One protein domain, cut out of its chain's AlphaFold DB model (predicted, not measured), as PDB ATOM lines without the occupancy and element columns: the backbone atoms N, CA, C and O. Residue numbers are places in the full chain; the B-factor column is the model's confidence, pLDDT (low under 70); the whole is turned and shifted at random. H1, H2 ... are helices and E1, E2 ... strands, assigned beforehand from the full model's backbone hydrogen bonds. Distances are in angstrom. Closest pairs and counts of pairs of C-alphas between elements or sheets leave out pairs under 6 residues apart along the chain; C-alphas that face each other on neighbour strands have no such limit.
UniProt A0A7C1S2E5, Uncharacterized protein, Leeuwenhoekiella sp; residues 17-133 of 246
ATOM      1  N   GLN A  17     182.065 208.226 190.064       89.88
ATOM      2  CA  GLN A  17     183.011 208.808 189.114       89.88
ATOM      3  C   GLN A  17     184.034 209.712 189.819       89.88
ATOM      4  O   GLN A  17     185.233 209.517 189.649       89.88
ATOM      5  N   GLU A  18     183.583 210.634 190.677       86.94
ATOM      6  CA  GLU A  18     184.482 211.503 191.455       86.94
ATOM      7  C   GLU A  18     185.382 210.689 192.395       86.94
ATOM      8  O   GLU A  18     186.565 210.985 192.531       86.94
ATOM      9  N   LYS A  19     184.862 209.621 193.018       89.12
ATOM     10  CA  LYS A  19     185.687 208.718 193.841       89.12
ATOM     11  C   LYS A  19     186.801 208.069 193.027       89.12
ATOM     12  O   LYS A  19     187.918 207.950 193.520       89.12
ATOM     13  N   LYS A  20     186.504 207.650 191.794       92.50
ATOM     14  CA  LYS A  20     187.495 207.048 190.902       92.50
ATOM     15  C   LYS A  20     188.579 208.054 190.512       92.50
ATOM     16  O   LYS A  20     189.756 207.719 190.559       92.50
ATOM     17  N   GLU A  21     188.200 209.289 190.201       93.94
ATOM     18  CA  GLU A  21     189.153 210.363 189.890       93.94
ATOM     19  C   GLU A  21     190.037 210.711 191.099       93.94
ATOM     20  O   GLU A  21     191.256 210.826 190.967       93.94
ATOM     21  N   ILE A  22     189.453 210.790 192.299       94.00
ATOM     22  CA  ILE A  22     190.197 210.987 193.554       94.00
ATOM     23  C   ILE A  22     191.179 209.838 193.798       94.00
ATOM     24  O   ILE A  22     192.305 210.070 194.237       94.00
ATOM     25  N   GLU A  23     190.795 208.604 193.488       93.25
ATOM     26  CA  GLU A  23     191.667 207.440 193.626       93.25
ATOM     27  C   GLU A  23     192.851 207.475 192.643       93.25
ATOM     28  O   GLU A  23     193.984 207.148 193.002       93.25
ATOM     29  N   GLU A  24     192.634 207.961 191.421       95.31
ATOM     30  CA  GLU A  24     193.710 208.201 190.456       95.31
ATOM     31  C   GLU A  24     194.666 209.311 190.931       95.31
ATOM     32  O   GLU A  24     195.888 209.166 190.809       95.31
ATOM     33  N   ILE A  25     194.139 210.392 191.526       96.38
ATOM     34  CA  ILE A  25     194.945 211.441 192.177       96.38
ATOM     35  C   ILE A  25     195.768 210.838 193.321       96.38
ATOM     36  O   ILE A  25     196.969 211.099 193.416       96.38
ATOM     37  N   ARG A  26     195.163 209.982 194.155       95.50
ATOM     38  CA  ARG A  26     195.842 209.291 195.263       95.50
ATOM     39  C   ARG A  26     197.046 208.499 194.771       95.50
ATOM     40  O   ARG A  26     198.123 208.605 195.354       95.50
ATOM     41  N   GLY A  27     196.881 207.744 193.684       93.19
ATOM     42  CA  GLY A  27     197.961 206.983 193.058       93.19
ATOM     43  C   GLY A  27     199.115 207.870 192.579       93.19
ATOM     44  O   GLY A  27     200.278 207.575 192.861       93.19
ATOM     45  N   ARG A  28     198.808 208.998 191.920       95.19
ATOM     46  CA  ARG A  28     199.829 209.978 191.502       95.19
ATOM     47  C   ARG A  28     200.551 210.582 192.702       95.19
ATOM     48  O   ARG A  28     201.780 210.615 192.727       95.19
ATOM     49  N   PHE A  29     199.803 211.024 193.708       95.88
ATOM     50  CA  PHE A  29     200.368 211.614 194.919       95.88
ATOM     51  C   PHE A  29     201.261 210.625 195.652       95.88
ATOM     52  O   PHE A  29     202.346 211.005 196.071       95.88
ATOM     53  N   LEU A  30     200.865 209.358 195.756       93.25
ATOM     54  CA  LEU A  30     201.693 208.328 196.370       93.25
ATOM     55  C   LEU A  30     203.058 208.208 195.678       93.25
ATOM     56  O   LEU A  30     204.085 208.154 196.354       93.25
ATOM     57  N   HIS A  31     203.090 208.207 194.345       89.88
ATOM     58  CA  HIS A  31     204.346 208.176 193.596       89.88
ATOM     59  C   HIS A  31     205.222 209.404 193.896       89.88
ATOM     60  O   HIS A  31     206.388 209.253 194.263       89.88
ATOM     61  N   TYR A  32     204.649 210.609 193.819       91.94
ATOM     62  CA  TYR A  32     205.376 211.851 194.103       91.94
ATOM     63  C   TYR A  32     205.878 211.933 195.542       91.94
ATOM     64  O   TYR A  32     207.018 212.329 195.780       91.94
ATOM     65  N   LEU A  33     205.044 211.552 196.505       93.31
ATOM     66  CA  LEU A  33     205.378 211.637 197.919       93.31
ATOM     67  C   LEU A  33     206.514 210.671 198.281       93.31
ATOM     68  O   LEU A  33     207.364 211.038 199.085       93.31
ATOM     69  N   ASN A  34     206.593 209.485 197.665       86.44
ATOM     70  CA  ASN A  34     207.721 208.572 197.888       86.44
ATOM     71  C   ASN A  34     209.058 209.173 197.416       86.44
ATOM     72  O   ASN A  34     210.054 209.070 198.128       86.44
ATOM     73  N   ILE A  35     209.084 209.858 196.266       87.19
ATOM     74  CA  ILE A  35     210.282 210.584 195.799       87.19
ATOM     75  C   ILE A  35     210.611 211.748 196.746       87.19
ATOM     76  O   ILE A  35     211.772 211.972 197.099       87.19
ATOM     77  N   TYR A  36     209.577 212.472 197.177       89.94
ATOM     78  CA  TYR A  36     209.707 213.581 198.115       89.94
ATOM     79  C   TYR A  36     210.332 213.140 199.442       89.94
ATOM     80  O   TYR A  36     211.241 213.809 199.911       89.94
ATOM     81  N   VAL A  37     209.928 211.997 200.011       90.12
ATOM     82  CA  VAL A  37     210.513 211.475 201.261       90.12
ATOM     83  C   VAL A  37     212.009 211.238 201.145       90.12
ATOM     84  O   VAL A  37     212.731 211.594 202.067       90.12
ATOM     85  N   ILE A  38     212.476 210.663 200.036       85.88
ATOM     86  CA  ILE A  38     213.908 210.411 199.828       85.88
ATOM     87  C   ILE A  38     214.668 211.741 199.827       85.88
ATOM     88  O   ILE A  38     215.606 211.923 200.595       85.88
ATOM     89  N   THR A  39     214.196 212.692 199.020       83.81
ATOM     90  CA  THR A  39     214.843 214.003 198.863       83.81
ATOM     91  C   THR A  39     214.836 214.792 200.176       83.81
ATOM     92  O   THR A  39     215.861 215.303 200.612       83.81
ATOM     93  N   GLU A  40     213.687 214.845 200.851       91.06
ATOM     94  CA  GLU A  40     213.517 215.564 202.113       91.06
ATOM     95  C   GLU A  40     214.324 214.915 203.248       91.06
ATOM     96  O   GLU A  40     214.870 215.618 204.095       91.06
ATOM     97  N   ARG A  41     214.447 213.581 203.266       87.56
ATOM     98  CA  ARG A  41     215.297 212.868 204.230       87.56
ATOM     99  C   ARG A  41     216.758 213.277 204.073       87.56
ATOM    100  O   ARG A  41     217.403 213.570 205.077       87.56
ATOM    101  N   ASP A  42     217.256 213.350 202.842       81.00
ATOM    102  CA  ASP A  42     218.634 213.763 202.555       81.00
ATOM    103  C   ASP A  42     218.887 215.234 202.932       81.00
ATOM    104  O   ASP A  42     219.931 215.568 203.504       81.00
ATOM    105  N   GLU A  43     217.915 216.117 202.689       83.50
ATOM    106  CA  GLU A  43     217.975 217.521 203.118       83.50
ATOM    107  C   GLU A  43     217.993 217.651 204.647       83.50
ATOM    108  O   GLU A  43     218.819 218.382 205.205       83.50
ATOM    109  N   ILE A  44     217.127 216.907 205.344       85.94
ATOM    110  CA  ILE A  44     217.094 216.877 206.807       85.94
ATOM    111  C   ILE A  44     218.426 216.354 207.344       85.94
ATOM    112  O   ILE A  44     219.016 217.019 208.194       85.94
ATOM    113  N   HIS A  45     218.936 215.230 206.831       81.62
ATOM    114  CA  HIS A  45     220.246 214.697 207.215       81.62
ATOM    115  C   HIS A  45     221.350 215.733 207.041       81.62
ATOM    116  O   HIS A  45     222.130 215.952 207.964       81.62
ATOM    117  N   SER A  46     221.379 216.416 205.898       75.56
ATOM    118  CA  SER A  46     222.352 217.474 205.628       75.56
ATOM    119  C   SER A  46     222.257 218.599 206.661       75.56
ATOM    120  O   SER A  46     223.282 219.044 207.173       75.56
ATOM    121  N   SER A  47     221.041 219.008 207.038       74.25
ATOM    122  CA  SER A  47     220.826 220.064 208.037       74.25
ATOM    123  C   SER A  47     221.256 219.674 209.454       74.25
ATOM    124  O   SER A  47     221.766 220.518 210.186       74.25
ATOM    125  N   VAL A  48     221.107 218.398 209.831       75.19
ATOM    126  CA  VAL A  48     221.462 217.908 211.174       75.19
ATOM    127  C   VAL A  48     222.865 217.301 211.249       75.19
ATOM    128  O   VAL A  48     223.322 216.964 212.339       75.19
ATOM    129  N   SER A  49     223.560 217.178 210.116       65.12
ATOM    130  CA  SER A  49     224.874 216.526 209.989       65.12
ATOM    131  C   SER A  49     225.970 217.164 210.848       65.12
ATOM    132  O   SER A  49     226.917 216.491 211.250       65.12
ATOM    133  N   LEU A  50     225.824 218.450 211.176       58.75
ATOM    134  CA  LEU A  50     226.759 219.184 212.028       58.75
ATOM    135  C   LEU A  50     226.657 218.777 213.507       58.75
ATOM    136  O   LEU A  50     227.537 219.102 214.307       58.75
ATOM    137  N   HIS A  51     225.594 218.069 213.898       53.38
ATOM    138  CA  HIS A  51     225.397 217.633 215.272       53.38
ATOM    139  C   HIS A  51     226.141 216.328 215.560       53.38
ATOM    140  O   HIS A  51     225.866 215.274 215.001       53.38
ATOM    141  N   ILE A  52     227.043 216.397 216.537       51.59
ATOM    142  CA  ILE A  52     227.940 215.296 216.930       51.59
ATOM    143  C   ILE A  52     227.190 214.148 217.620       51.59
ATOM    144  O   ILE A  52     227.670 213.021 217.701       51.59
ATOM    145  N   THR A  53     226.029 214.435 218.204       59.50
ATOM    146  CA  THR A  53     225.391 213.543 219.173       59.50
ATOM    147  C   THR A  53     223.972 213.244 218.752       59.50
ATOM    148  O   THR A  53     223.267 214.144 218.301       59.50
ATOM    149  N   MET A  54     223.537 212.000 218.955       67.88
ATOM    150  CA  MET A  54     222.164 211.592 218.657       67.88
ATOM    151  C   MET A  54     221.150 212.464 219.398       67.88
ATOM    152  O   MET A  54     220.133 212.833 218.830       67.88
ATOM    153  N   ASP A  55     221.441 212.880 220.632       62.66
ATOM    154  CA  ASP A  55     220.555 213.776 221.380       62.66
ATOM    155  C   ASP A  55     220.495 215.190 220.789       62.66
ATOM    156  O   ASP A  55     219.410 215.763 220.712       62.66
ATOM    157  N   ALA A  56     221.615 215.727 220.299       65.56
ATOM    158  CA  ALA A  56     221.636 217.005 219.587       65.56
ATOM    159  C   ALA A  56     220.895 216.915 218.243       65.56
ATOM    160  O   ALA A  56     220.068 217.776 217.955       65.56
ATOM    161  N   VAL A  57     221.099 215.835 217.477       74.56
ATOM    162  CA  VAL A  57     220.334 215.549 216.252       74.56
ATOM    163  C   VAL A  57     218.841 215.469 216.570       74.56
ATOM    164  O   VAL A  57     218.038 216.118 215.917       74.56
ATOM    165  N   ARG A  58     218.438 214.733 217.611       76.69
ATOM    166  CA  ARG A  58     217.027 214.613 218.020       76.69
ATOM    167  C   ARG A  58     216.435 215.936 218.483       76.69
ATOM    168  O   ARG A  58     215.252 216.184 218.235       76.69
ATOM    169  N   HIS A  59     217.214 216.760 219.182       69.94
ATOM    170  CA  HIS A  59     216.786 218.091 219.589       69.94
ATOM    171  C   HIS A  59     216.536 218.966 218.359       69.94
ATOM    172  O   HIS A  59     215.453 219.537 218.237       69.94
ATOM    173  N   GLU A  60     217.460 218.970 217.399       81.69
ATOM    174  CA  GLU A  60     217.297 219.730 216.162       81.69
ATOM    175  C   GLU A  60     216.150 219.201 215.301       81.69
ATOM    176  O   GLU A  60     215.297 219.967 214.867       81.69
ATOM    177  N   LEU A  61     216.023 217.883 215.148       84.31
ATOM    178  CA  LEU A  61     214.867 217.257 214.512       84.31
ATOM    179  C   LEU A  61     213.561 217.669 215.208       84.31
ATOM    180  O   LEU A  61     212.562 217.954 214.554       84.31
ATOM    181  N   THR A  62     213.547 217.768 216.538       76.25
ATOM    182  CA  THR A  62     212.371 218.248 217.279       76.25
ATOM    183  C   THR A  62     212.069 219.722 216.981       76.25
ATOM    184  O   THR A  62     210.895 220.068 216.818       76.25
ATOM    185  N   ASN A  63     213.094 220.565 216.844       73.88
ATOM    186  CA  ASN A  63     212.956 221.970 216.451       73.88
ATOM    187  C   ASN A  63     212.443 222.101 215.012       73.88
ATOM    188  O   ASN A  63     211.468 222.815 214.771       73.88
ATOM    189  N   LEU A  64     213.016 221.348 214.071       81.88
ATOM    190  CA  LEU A  64     212.565 221.265 212.681       81.88
ATOM    191  C   LEU A  64     211.114 220.786 212.592       81.88
ATOM    192  O   LEU A  64     210.328 221.353 211.834       81.88
ATOM    193  N   ARG A  65     210.718 219.803 213.413       80.44
ATOM    194  CA  ARG A  65     209.321 219.355 213.514       80.44
ATOM    195  C   ARG A  65     208.412 220.487 213.974       80.44
ATOM    196  O   ARG A  65     207.342 220.685 213.407       80.44
ATOM    197  N   HIS A  66     208.812 221.212 215.016       70.31
ATOM    198  CA  HIS A  66     208.028 222.321 215.549       70.31
ATOM    199  C   HIS A  66     207.866 223.437 214.513       70.31
ATOM    200  O   HIS A  66     206.752 223.899 214.281       70.31
ATOM    201  N   LYS A  67     208.956 223.781 213.822       74.38
ATOM    202  CA  LYS A  67     208.960 224.738 212.720       74.38
ATOM    203  C   LYS A  67     208.039 224.297 211.584       74.38
ATOM    204  O   LYS A  67     207.211 225.076 211.140       74.38
ATOM    205  N   ALA A  68     208.106 223.031 211.171       74.31
ATOM    206  CA  ALA A  68     207.222 222.487 210.143       74.31
ATOM    207  C   ALA A  68     205.734 222.541 210.538       74.31
ATOM    208  O   ALA A  68     204.877 222.681 209.674       74.31
ATOM    209  N   ILE A  69     205.411 222.449 211.832       67.94
ATOM    210  CA  ILE A  69     204.031 222.548 212.329       67.94
ATOM    211  C   ILE A  69     203.531 224.001 212.361       67.94
ATOM    212  O   ILE A  69     202.344 224.225 212.141       67.94
ATOM    213  N   ILE A  70     204.401 224.965 212.675       64.06
ATOM    214  CA  ILE A  70     204.027 226.381 212.834       64.06
ATOM    215  C   ILE A  70     204.088 227.143 211.509       64.06
ATOM    216  O   ILE A  70     203.174 227.905 211.205       64.06
ATOM    217  N   ASP A  71     205.157 226.943 210.741       64.06
ATOM    218  CA  ASP A  71     205.500 227.792 209.595       64.06
ATOM    219  C   ASP A  71     204.933 227.268 208.270       64.06
ATOM    220  O   ASP A  71     204.930 227.989 207.272       64.06
ATOM    221  N   LEU A  72     204.473 226.015 208.230       69.31
ATOM    222  CA  LEU A  72     203.915 225.403 207.024       69.31
ATOM    223  C   LEU A  72     202.396 225.257 207.148       69.31
ATOM    224  O   LEU A  72     201.838 225.319 208.242       69.31
ATOM    225  N   GLU A  73     201.714 225.007 206.026       69.06
ATOM    226  CA  GLU A  73     200.275 224.687 205.964       69.06
ATOM    227  C   GLU A  73     199.969 223.298 206.577       69.06
ATOM    228  O   GLU A  73     199.292 222.455 205.985       69.06
ATOM    229  N   PHE A  74     200.519 223.012 207.758       71.75
ATOM    230  CA  PHE A  74     200.302 221.790 208.504       71.75
ATOM    231  C   PHE A  74     198.874 221.764 209.043       71.75
ATOM    232  O   PHE A  74     198.461 222.604 209.844       71.75
ATOM    233  N   ASN A  75     198.118 220.743 208.644       71.38
ATOM    234  CA  ASN A  75     196.756 220.559 209.110       71.38
ATOM    235  C   ASN A  75     196.640 219.306 209.981       71.38
ATOM    236  O   ASN A  75     196.576 218.175 209.495       71.38
ATOM    237  N   LYS A  76     196.544 219.526 211.297       72.50
ATOM    238  CA  LYS A  76     196.425 218.455 212.295       72.50
ATOM    239  C   LYS A  76     195.219 217.538 212.051       72.50
ATOM    240  O   LYS A  76     195.292 216.362 212.405       72.50
ATOM    241  N   ALA A  77     194.133 218.039 211.453       73.62
ATOM    242  CA  ALA A  77     192.943 217.234 211.168       73.62
ATOM    243  C   ALA A  77     193.239 216.093 210.182       73.62
ATOM    244  O   ALA A  77     192.691 215.002 210.324       73.62
ATOM    245  N   TYR A  78     194.169 216.317 209.252       82.44
ATOM    246  CA  TYR A  78     194.553 215.357 208.216       82.44
ATOM    247  C   TYR A  78     195.868 214.630 208.517       82.44
ATOM    248  O   TYR A  78     196.375 213.870 207.703       82.44
ATOM    249  N   PHE A  79     196.425 214.789 209.719       80.81
ATOM    250  CA  PHE A  79     197.713 214.190 210.087       80.81
ATOM    251  C   PHE A  79     197.749 212.650 209.994       80.81
ATOM    252  O   PHE A  79     198.816 212.040 209.934       80.81
ATOM    253  N   LYS A  80     196.582 212.000 210.014       82.62
ATOM    254  CA  LYS A  80     196.437 210.544 209.859       82.62
ATOM    255  C   LYS A  80     196.242 210.092 208.409       82.62
ATOM    256  O   LYS A  80     196.148 208.896 208.184       82.62
ATOM    257  N   THR A  81     196.177 211.013 207.447       87.62
ATOM    258  CA  THR A  81     195.977 210.678 206.033       87.62
ATOM    259  C   THR A  81     197.159 209.912 205.451       87.62
ATOM    260  O   THR A  81     196.953 209.055 204.596       87.62
ATOM    261  N   ALA A  82     198.375 210.181 205.928       90.00
ATOM    262  CA  ALA A  82     199.565 209.471 205.491       90.00
ATOM    263  C   ALA A  82     200.454 209.047 206.669       90.00
ATOM    264  O   ALA A  82     200.610 209.778 207.656       90.00
ATOM    265  N   THR A  83     201.047 207.863 206.541       88.12
ATOM    266  CA  THR A  83     202.032 207.293 207.463       88.12
ATOM    267  C   THR A  83     203.284 206.880 206.701       88.12
ATOM    268  O   THR A  83     203.232 206.597 205.505       88.12
ATOM    269  N   ILE A  84     204.417 206.871 207.402       88.06
ATOM    270  CA  ILE A  84     205.679 206.339 206.891       88.06
ATOM    271  C   ILE A  84     205.928 205.010 207.586       88.06
ATOM    272  O   ILE A  84     205.882 204.925 208.817       88.06
ATOM    273  N   GLU A  85     206.160 203.996 206.772       82.06
ATOM    274  CA  GLU A  85     206.521 202.645 207.170       82.06
ATOM    275  C   GLU A  85     207.818 202.249 206.454       82.06
ATOM    276  O   GLU A  85     208.303 202.984 205.593       82.06
ATOM    277  N   ASP A  86     208.389 201.102 206.813       72.00
ATOM    278  CA  ASP A  86     209.707 200.686 206.312       72.00
ATOM    279  C   ASP A  86     209.727 200.500 204.779       72.00
ATOM    280  O   ASP A  86     210.744 200.753 204.138       72.00
ATOM    281  N   ASP A  87     208.578 200.161 204.180       74.50
ATOM    282  CA  ASP A  87     208.401 199.997 202.727       74.50
ATOM    283  C   ASP A  87     207.982 201.299 202.001       74.50
ATOM    284  O   ASP A  87     207.631 201.274 200.818       74.50
ATOM    285  N   GLY A  88     207.976 202.440 202.700       81.62
ATOM    286  CA  GLY A  88     207.612 203.751 202.158       81.62
ATOM    287  C   GLY A  88     206.308 204.320 202.724       81.62
ATOM    288  O   GLY A  88     205.900 204.046 203.855       81.62
ATOM    289  N   ILE A  89     205.655 205.183 201.946       91.19
ATOM    290  CA  ILE A  89     204.456 205.901 202.397       91.19
ATOM    291  C   ILE A  89     203.208 205.042 202.224       91.19
ATOM    292  O   ILE A  89     202.976 204.472 201.159       91.19
ATOM    293  N   LYS A  90     202.336 205.043 203.233       92.31
ATOM    294  CA  LYS A  90     200.958 204.558 203.110       92.31
ATOM    295  C   LYS A  90     199.977 205.711 203.237       92.31
ATOM    296  O   LYS A  90     200.100 206.550 204.124       92.31
ATOM    297  N   ILE A  91     198.994 205.739 202.338       93.00
ATOM    298  CA  ILE A  91     197.895 206.707 202.348       93.00
ATOM    299  C   ILE A  91     196.607 205.966 202.691       93.00
ATOM    300  O   ILE A  91     196.193 205.079 201.939       93.00
ATOM    301  N   ASP A  92     195.976 206.354 203.796       92.50
ATOM    302  CA  ASP A  92     194.674 205.837 204.215       92.50
ATOM    303  C   ASP A  92     193.588 206.333 203.237       92.50
ATOM    304  O   ASP A  92     193.430 207.549 203.084       92.50
ATOM    305  N   PRO A  93     192.860 205.435 202.541       90.12
ATOM    306  CA  PRO A  93     191.897 205.833 201.514       90.12
ATOM    307  C   PRO A  93     190.758 206.716 202.038       90.12
ATOM    308  O   PRO A  93     190.401 207.704 201.394       90.12
ATOM    309  N   ASP A  94     190.219 206.412 203.219       89.00
ATOM    310  CA  ASP A  94     189.084 207.141 203.791       89.00
ATOM    311  C   ASP A  94     189.515 208.546 204.225       89.00
ATOM    312  O   ASP A  94     188.852 209.548 203.942       89.00
ATOM    313  N   LYS A  95     190.687 208.648 204.856       91.31
ATOM    314  CA  LYS A  95     191.274 209.930 205.262       91.31
ATOM    315  C   LYS A  95     191.771 210.749 204.084       91.31
ATOM    316  O   LYS A  95     191.798 211.980 204.166       91.31
ATOM    317  N   PHE A  96     192.168 210.098 202.999       94.00
ATOM    318  CA  PHE A  96     192.499 210.781 201.760       94.00
ATOM    319  C   PHE A  96     191.253 211.359 201.104       94.00
ATOM    320  O   PHE A  96     191.290 212.505 200.677       94.00
ATOM    321  N   LEU A  97     190.134 210.630 201.102       90.25
ATOM    322  CA  LEU A  97     188.857 211.145 200.611       90.25
ATOM    323  C   LEU A  97     188.377 212.358 201.429       90.25
ATOM    324  O   LEU A  97     187.952 213.359 200.853       90.25
ATOM    325  N   GLU A  98     188.502 212.318 202.760       89.56
ATOM    326  CA  GLU A  98     188.210 213.470 203.631       89.56
ATOM    327  C   GLU A  98     189.070 214.700 203.280       89.56
ATOM    328  O   GLU A  98     188.554 215.822 203.215       89.56
ATOM    329  N   LEU A  99     190.372 214.502 203.037       91.06
ATOM    330  CA  LEU A  99     191.279 215.561 202.579       91.06
ATOM    331  C   LEU A  99     190.879 216.053 201.187       91.06
ATOM    332  O   LEU A  99     190.846 217.261 200.950       91.06
ATOM    333  N   ALA A 100     190.532 215.126 200.293       90.44
ATOM    334  CA  ALA A 100     190.204 215.417 198.910       90.44
ATOM    335  C   ALA A 100     188.998 216.347 198.793       90.44
ATOM    336  O   ALA A 100     189.013 217.306 198.025       90.44
ATOM    337  N   ILE A 101     187.991 216.098 199.626       86.94
ATOM    338  CA  ILE A 101     186.810 216.944 199.760       86.94
ATOM    339  C   ILE A 101     187.170 218.274 200.432       86.94
ATOM    340  O   ILE A 101     186.755 219.332 199.961       86.94
ATOM    341  N   GLY A 102     187.930 218.236 201.531       87.19
ATOM    342  CA  GLY A 102     188.274 219.430 202.310       87.19
ATOM    343  C   GLY A 102     189.069 220.474 201.523       87.19
ATOM    344  O   GLY A 102     188.866 221.670 201.720       87.19
ATOM    345  N   TYR A 103     189.927 220.018 200.608       88.06
ATOM    346  CA  TYR A 103     190.747 220.870 199.742       88.06
ATOM    347  C   TYR A 103     190.267 220.932 198.290       88.06
ATOM    348  O   TYR A 103     190.868 221.653 197.500       88.06
ATOM    349  N   ASN A 104     189.180 220.232 197.955       88.56
ATOM    350  CA  ASN A 104     188.586 220.192 196.622       88.56
ATOM    351  C   ASN A 104     189.601 219.832 195.515       88.56
ATOM    352  O   ASN A 104     189.840 220.603 194.586       88.56
ATOM    353  N   LEU A 105     190.228 218.657 195.634       90.81
ATOM    354  CA  LEU A 105     191.364 218.267 194.779       90.81
ATOM    355  C   LEU A 105     191.033 218.082 193.304       90.81
ATOM    356  O   LEU A 105     191.944 218.143 192.489       90.81
ATOM    357  N   LEU A 106     189.761 217.872 192.968       89.62
ATOM    358  CA  LEU A 106     189.330 217.828 191.571       89.62
ATOM    359  C   LEU A 106     189.503 219.191 190.882       89.62
ATOM    360  O   LEU A 106     189.725 219.236 189.677       89.62
ATOM    361  N   ASP A 107     189.462 220.283 191.654       88.50
ATOM    362  CA  ASP A 107     189.681 221.639 191.147       88.50
ATOM    363  C   ASP A 107     191.134 222.115 191.361       88.50
ATOM    364  O   ASP A 107     191.670 222.840 190.524       88.50
ATOM    365  N   ASP A 108     191.783 221.742 192.475       87.44
ATOM    366  CA  ASP A 108     193.154 222.173 192.807       87.44
ATOM    367  C   ASP A 108     193.957 221.092 193.557       87.44
ATOM    368  O   ASP A 108     194.011 221.045 194.790       87.44
ATOM    369  N   GLU A 109     194.658 220.247 192.797       91.94
ATOM    370  CA  GLU A 109     195.566 219.227 193.338       91.94
ATOM    371  C   GLU A 109     196.744 219.840 194.129       91.94
ATOM    372  O   GLU A 109     197.244 219.244 195.087       91.94
ATOM    373  N   SER A 110     197.189 221.051 193.771       90.81
ATOM    374  CA  SER A 110     198.446 221.630 194.272       90.81
ATOM    375  C   SER A 110     198.418 221.925 195.771       90.81
ATOM    376  O   SER A 110     199.440 221.823 196.458       90.81
ATOM    377  N   LYS A 111     197.256 222.319 196.299       88.00
ATOM    378  CA  LYS A 111     197.080 222.592 197.731       88.00
ATOM    379  C   LYS A 111     197.054 221.303 198.536       88.00
ATOM    380  O   LYS A 111     197.743 221.211 199.546       88.00
ATOM    381  N   GLY A 112     196.328 220.290 198.063       89.50
ATOM    382  CA  GLY A 112     196.313 218.982 198.717       89.50
ATOM    383  C   GLY A 112     197.684 218.339 198.778       89.50
ATOM    384  O   GLY A 112     198.073 217.826 199.826       89.50
ATOM    385  N   LEU A 113     198.430 218.411 197.673       92.88
ATOM    386  CA  LEU A 113     199.784 217.881 197.620       92.88
ATOM    387  C   LEU A 113     200.700 218.590 198.624       92.88
ATOM    388  O   LEU A 113     201.375 217.910 199.390       92.88
ATOM    389  N   ARG A 114     200.672 219.929 198.692       90.31
ATOM    390  CA  ARG A 114     201.455 220.699 199.679       90.31
ATOM    391  C   ARG A 114     201.115 220.332 201.119       90.31
ATOM    392  O   ARG A 114     202.012 220.123 201.931       90.31
ATOM    393  N   VAL A 115     199.829 220.203 201.439       89.44
ATOM    394  CA  VAL A 115     199.381 219.782 202.776       89.44
ATOM    395  C   VAL A 115     199.906 218.387 203.109       89.44
ATOM    396  O   VAL A 115     200.406 218.164 204.213       89.44
ATOM    397  N   LEU A 116     199.855 217.455 202.153       91.88
ATOM    398  CA  LEU A 116     200.397 216.109 202.328       91.88
ATOM    399  C   LEU A 116     201.918 216.096 202.464       91.88
ATOM    400  O   LEU A 116     202.416 215.384 203.328       91.88
ATOM    401  N   GLN A 117     202.652 216.902 201.697       92.88
ATOM    402  CA  GLN A 117     204.102 217.060 201.852       92.88
ATOM    403  C   GLN A 117     204.454 217.545 203.261       92.88
ATOM    404  O   GLN A 117     205.300 216.949 203.921       92.88
ATOM    405  N   ASN A 118     203.735 218.542 203.780       86.31
ATOM    406  CA  ASN A 118     203.957 219.055 205.134       86.31
ATOM    407  C   ASN A 118     203.654 217.999 206.211       86.31
ATOM    408  O   ASN A 118     204.400 217.863 207.181       86.31
ATOM    409  N   ILE A 119     202.580 217.217 206.038       87.62
ATOM    410  CA  ILE A 119     202.265 216.083 206.921       87.62
ATOM    411  C   ILE A 119     203.386 215.042 206.869       87.62
ATOM    412  O   ILE A 119     203.861 214.604 207.917       87.62
ATOM    413  N   ILE A 120     203.829 214.671 205.668       92.81
ATOM    414  CA  ILE A 120     204.896 213.695 205.444       92.81
ATOM    415  C   ILE A 120     206.214 214.164 206.049       92.81
ATOM    416  O   ILE A 120     206.861 213.374 206.723       92.81
ATOM    417  N   LYS A 121     206.579 215.440 205.915       91.31
ATOM    418  CA  LYS A 121     207.778 216.011 206.537       91.31
ATOM    419  C   LYS A 121     207.764 215.840 208.055       91.31
ATOM    420  O   LYS A 121     208.729 215.357 208.638       91.31
ATOM    421  N   VAL A 122     206.640 216.156 208.702       85.94
ATOM    422  CA  VAL A 122     206.478 215.945 210.152       85.94
ATOM    423  C   VAL A 122     206.590 214.458 210.508       85.94
ATOM    424  O   VAL A 122     207.286 214.111 211.462       85.94
ATOM    425  N   ARG A 123     205.950 213.571 209.735       88.25
ATOM    426  CA  ARG A 123     206.013 212.112 209.941       88.25
ATOM    427  C   ARG A 123     207.411 211.542 209.748       88.25
ATOM    428  O   ARG A 123     207.804 210.663 210.506       88.25
ATOM    429  N   LEU A 124     208.144 212.040 208.760       92.81
ATOM    430  CA  LEU A 124     209.500 211.616 208.446       92.81
ATOM    431  C   LEU A 124     210.414 211.936 209.616       92.81
ATOM    432  O   LEU A 124     211.087 211.049 210.121       92.81
ATOM    433  N   ILE A 125     210.327 213.157 210.134       89.00
ATOM    434  CA  ILE A 125     211.083 213.567 211.315       89.00
ATOM    435  C   ILE A 125     210.732 212.697 212.538       89.00
ATOM    436  O   ILE A 125     211.627 212.245 213.252       89.00
ATOM    437  N   GLU A 126     209.444 212.422 212.786       85.00
ATOM    438  CA  GLU A 126     209.022 211.511 213.866       85.00
ATOM    439  C   GLU A 126     209.593 210.097 213.690       85.00
ATOM    440  O   GLU A 126     210.047 209.484 214.661       85.00
ATOM    441  N   TRP A 127     209.580 209.585 212.459       90.62
ATOM    442  CA  TRP A 127     210.101 208.268 212.118       90.62
ATOM    443  C   TRP A 127     211.628 208.213 212.274       90.62
ATOM    444  O   TRP A 127     212.123 207.286 212.911       90.62
ATOM    445  N   MET A 128     212.365 209.230 211.813       88.06
ATOM    446  CA  MET A 128     213.825 209.333 211.965       88.06
ATOM    447  C   MET A 128     214.217 209.347 213.447       88.06
ATOM    448  O   MET A 128     215.070 208.572 213.868       88.06
ATOM    449  N   ILE A 129     213.534 210.139 214.285       84.94
ATOM    450  CA  ILE A 129     213.767 210.155 215.743       84.94
ATOM    451  C   ILE A 129     213.523 208.770 216.368       84.94
ATOM    452  O   ILE A 129     214.235 208.366 217.288       84.94
ATOM    453  N   LYS A 130     212.483 208.061 215.918       84.88
ATOM    454  CA  LYS A 130     212.057 206.786 216.509       84.88
ATOM    455  C   LYS A 130     212.894 205.590 216.049       84.88
ATOM    456  O   LYS A 130     213.043 204.652 216.835       84.88
ATOM    457  N   ASN A 131     213.382 205.600 214.812       83.06
ATOM    458  CA  ASN A 131     213.981 204.425 214.177       83.06
ATOM    459  C   ASN A 131     215.474 204.607 213.879       83.06
ATOM    460  O   ASN A 131     216.252 203.708 214.180       83.06
ATOM    461  N   GLU A 132     215.888 205.761 213.357       80.81
ATOM    462  CA  GLU A 132     217.292 206.008 212.990       80.81
ATOM    463  C   GLU A 132     218.106 206.556 214.161       80.81
ATOM    464  O   GLU A 132     219.246 206.163 214.379       80.81
ATOM    465  N   TYR A 133     217.498 207.443 214.945       76.62
ATOM    466  CA  TYR A 133     218.163 208.198 216.004       76.62
ATOM    467  C   TYR A 133     217.651 207.822 217.395       76.62
ATOM    468  O   TYR A 133     217.591 208.652 218.300       76.62
TER     469      TYR A 133
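AT A GLANCE: This is residues 17 to 133 of the 246 residues of an uncharacterized protein of Leeuwenhoekiella sp (UniProt A0A7C1S2E5). Long helix H1 crosses H4 to make the core; H2 folds back side by side with H4, H3 packs crosswise near H1's first residues, and the small antiparallel hairpin E1-E2 packs with E2 on H1 and E1 on H4. The 117 printed residues, mostly helix, run H1, H2, E1, E2, H3, H4. The whole is compact, radius of gyration of the C-alphas 14.9 A, but elongated, 53 by 28 by 19 A.

IN THESE COORDINATES: H1, residues 17 to 48, 45.3 A, begins at C-alpha 17 (183.011, 208.808, 189.114), with a kink of 29 degrees near residue 34. H2 is residues 54 to 71, E1 82 to 85, E2 88 to 91, H3 93 to 103; H4, 109 to 132, 32.1 A, ends at C-alpha 132 (217.292, 206.008, 212.990).

HOW THE PARTS SIT: H1 touches H4 at a steep tilt of 46 degrees, closest C-alphas Leu 33 and Gln 117, 6.8 A. Residues 118 to 129 of H4 touch H2, closest C-alphas Val 122 and Arg 65, 5.6 A. In the antiparallel hairpin of E1 and E2, N 83 and O 90 are within hydrogen-bond range at 2.9 A; inside H1, H2, H3 and H4 every O i to N i+4 pair is within hydrogen-bond range.

THE WHOLE: The printed part has no cut and no long link; pLDDT is under 70 at residues 49 to 56, 59 and 69 to 73.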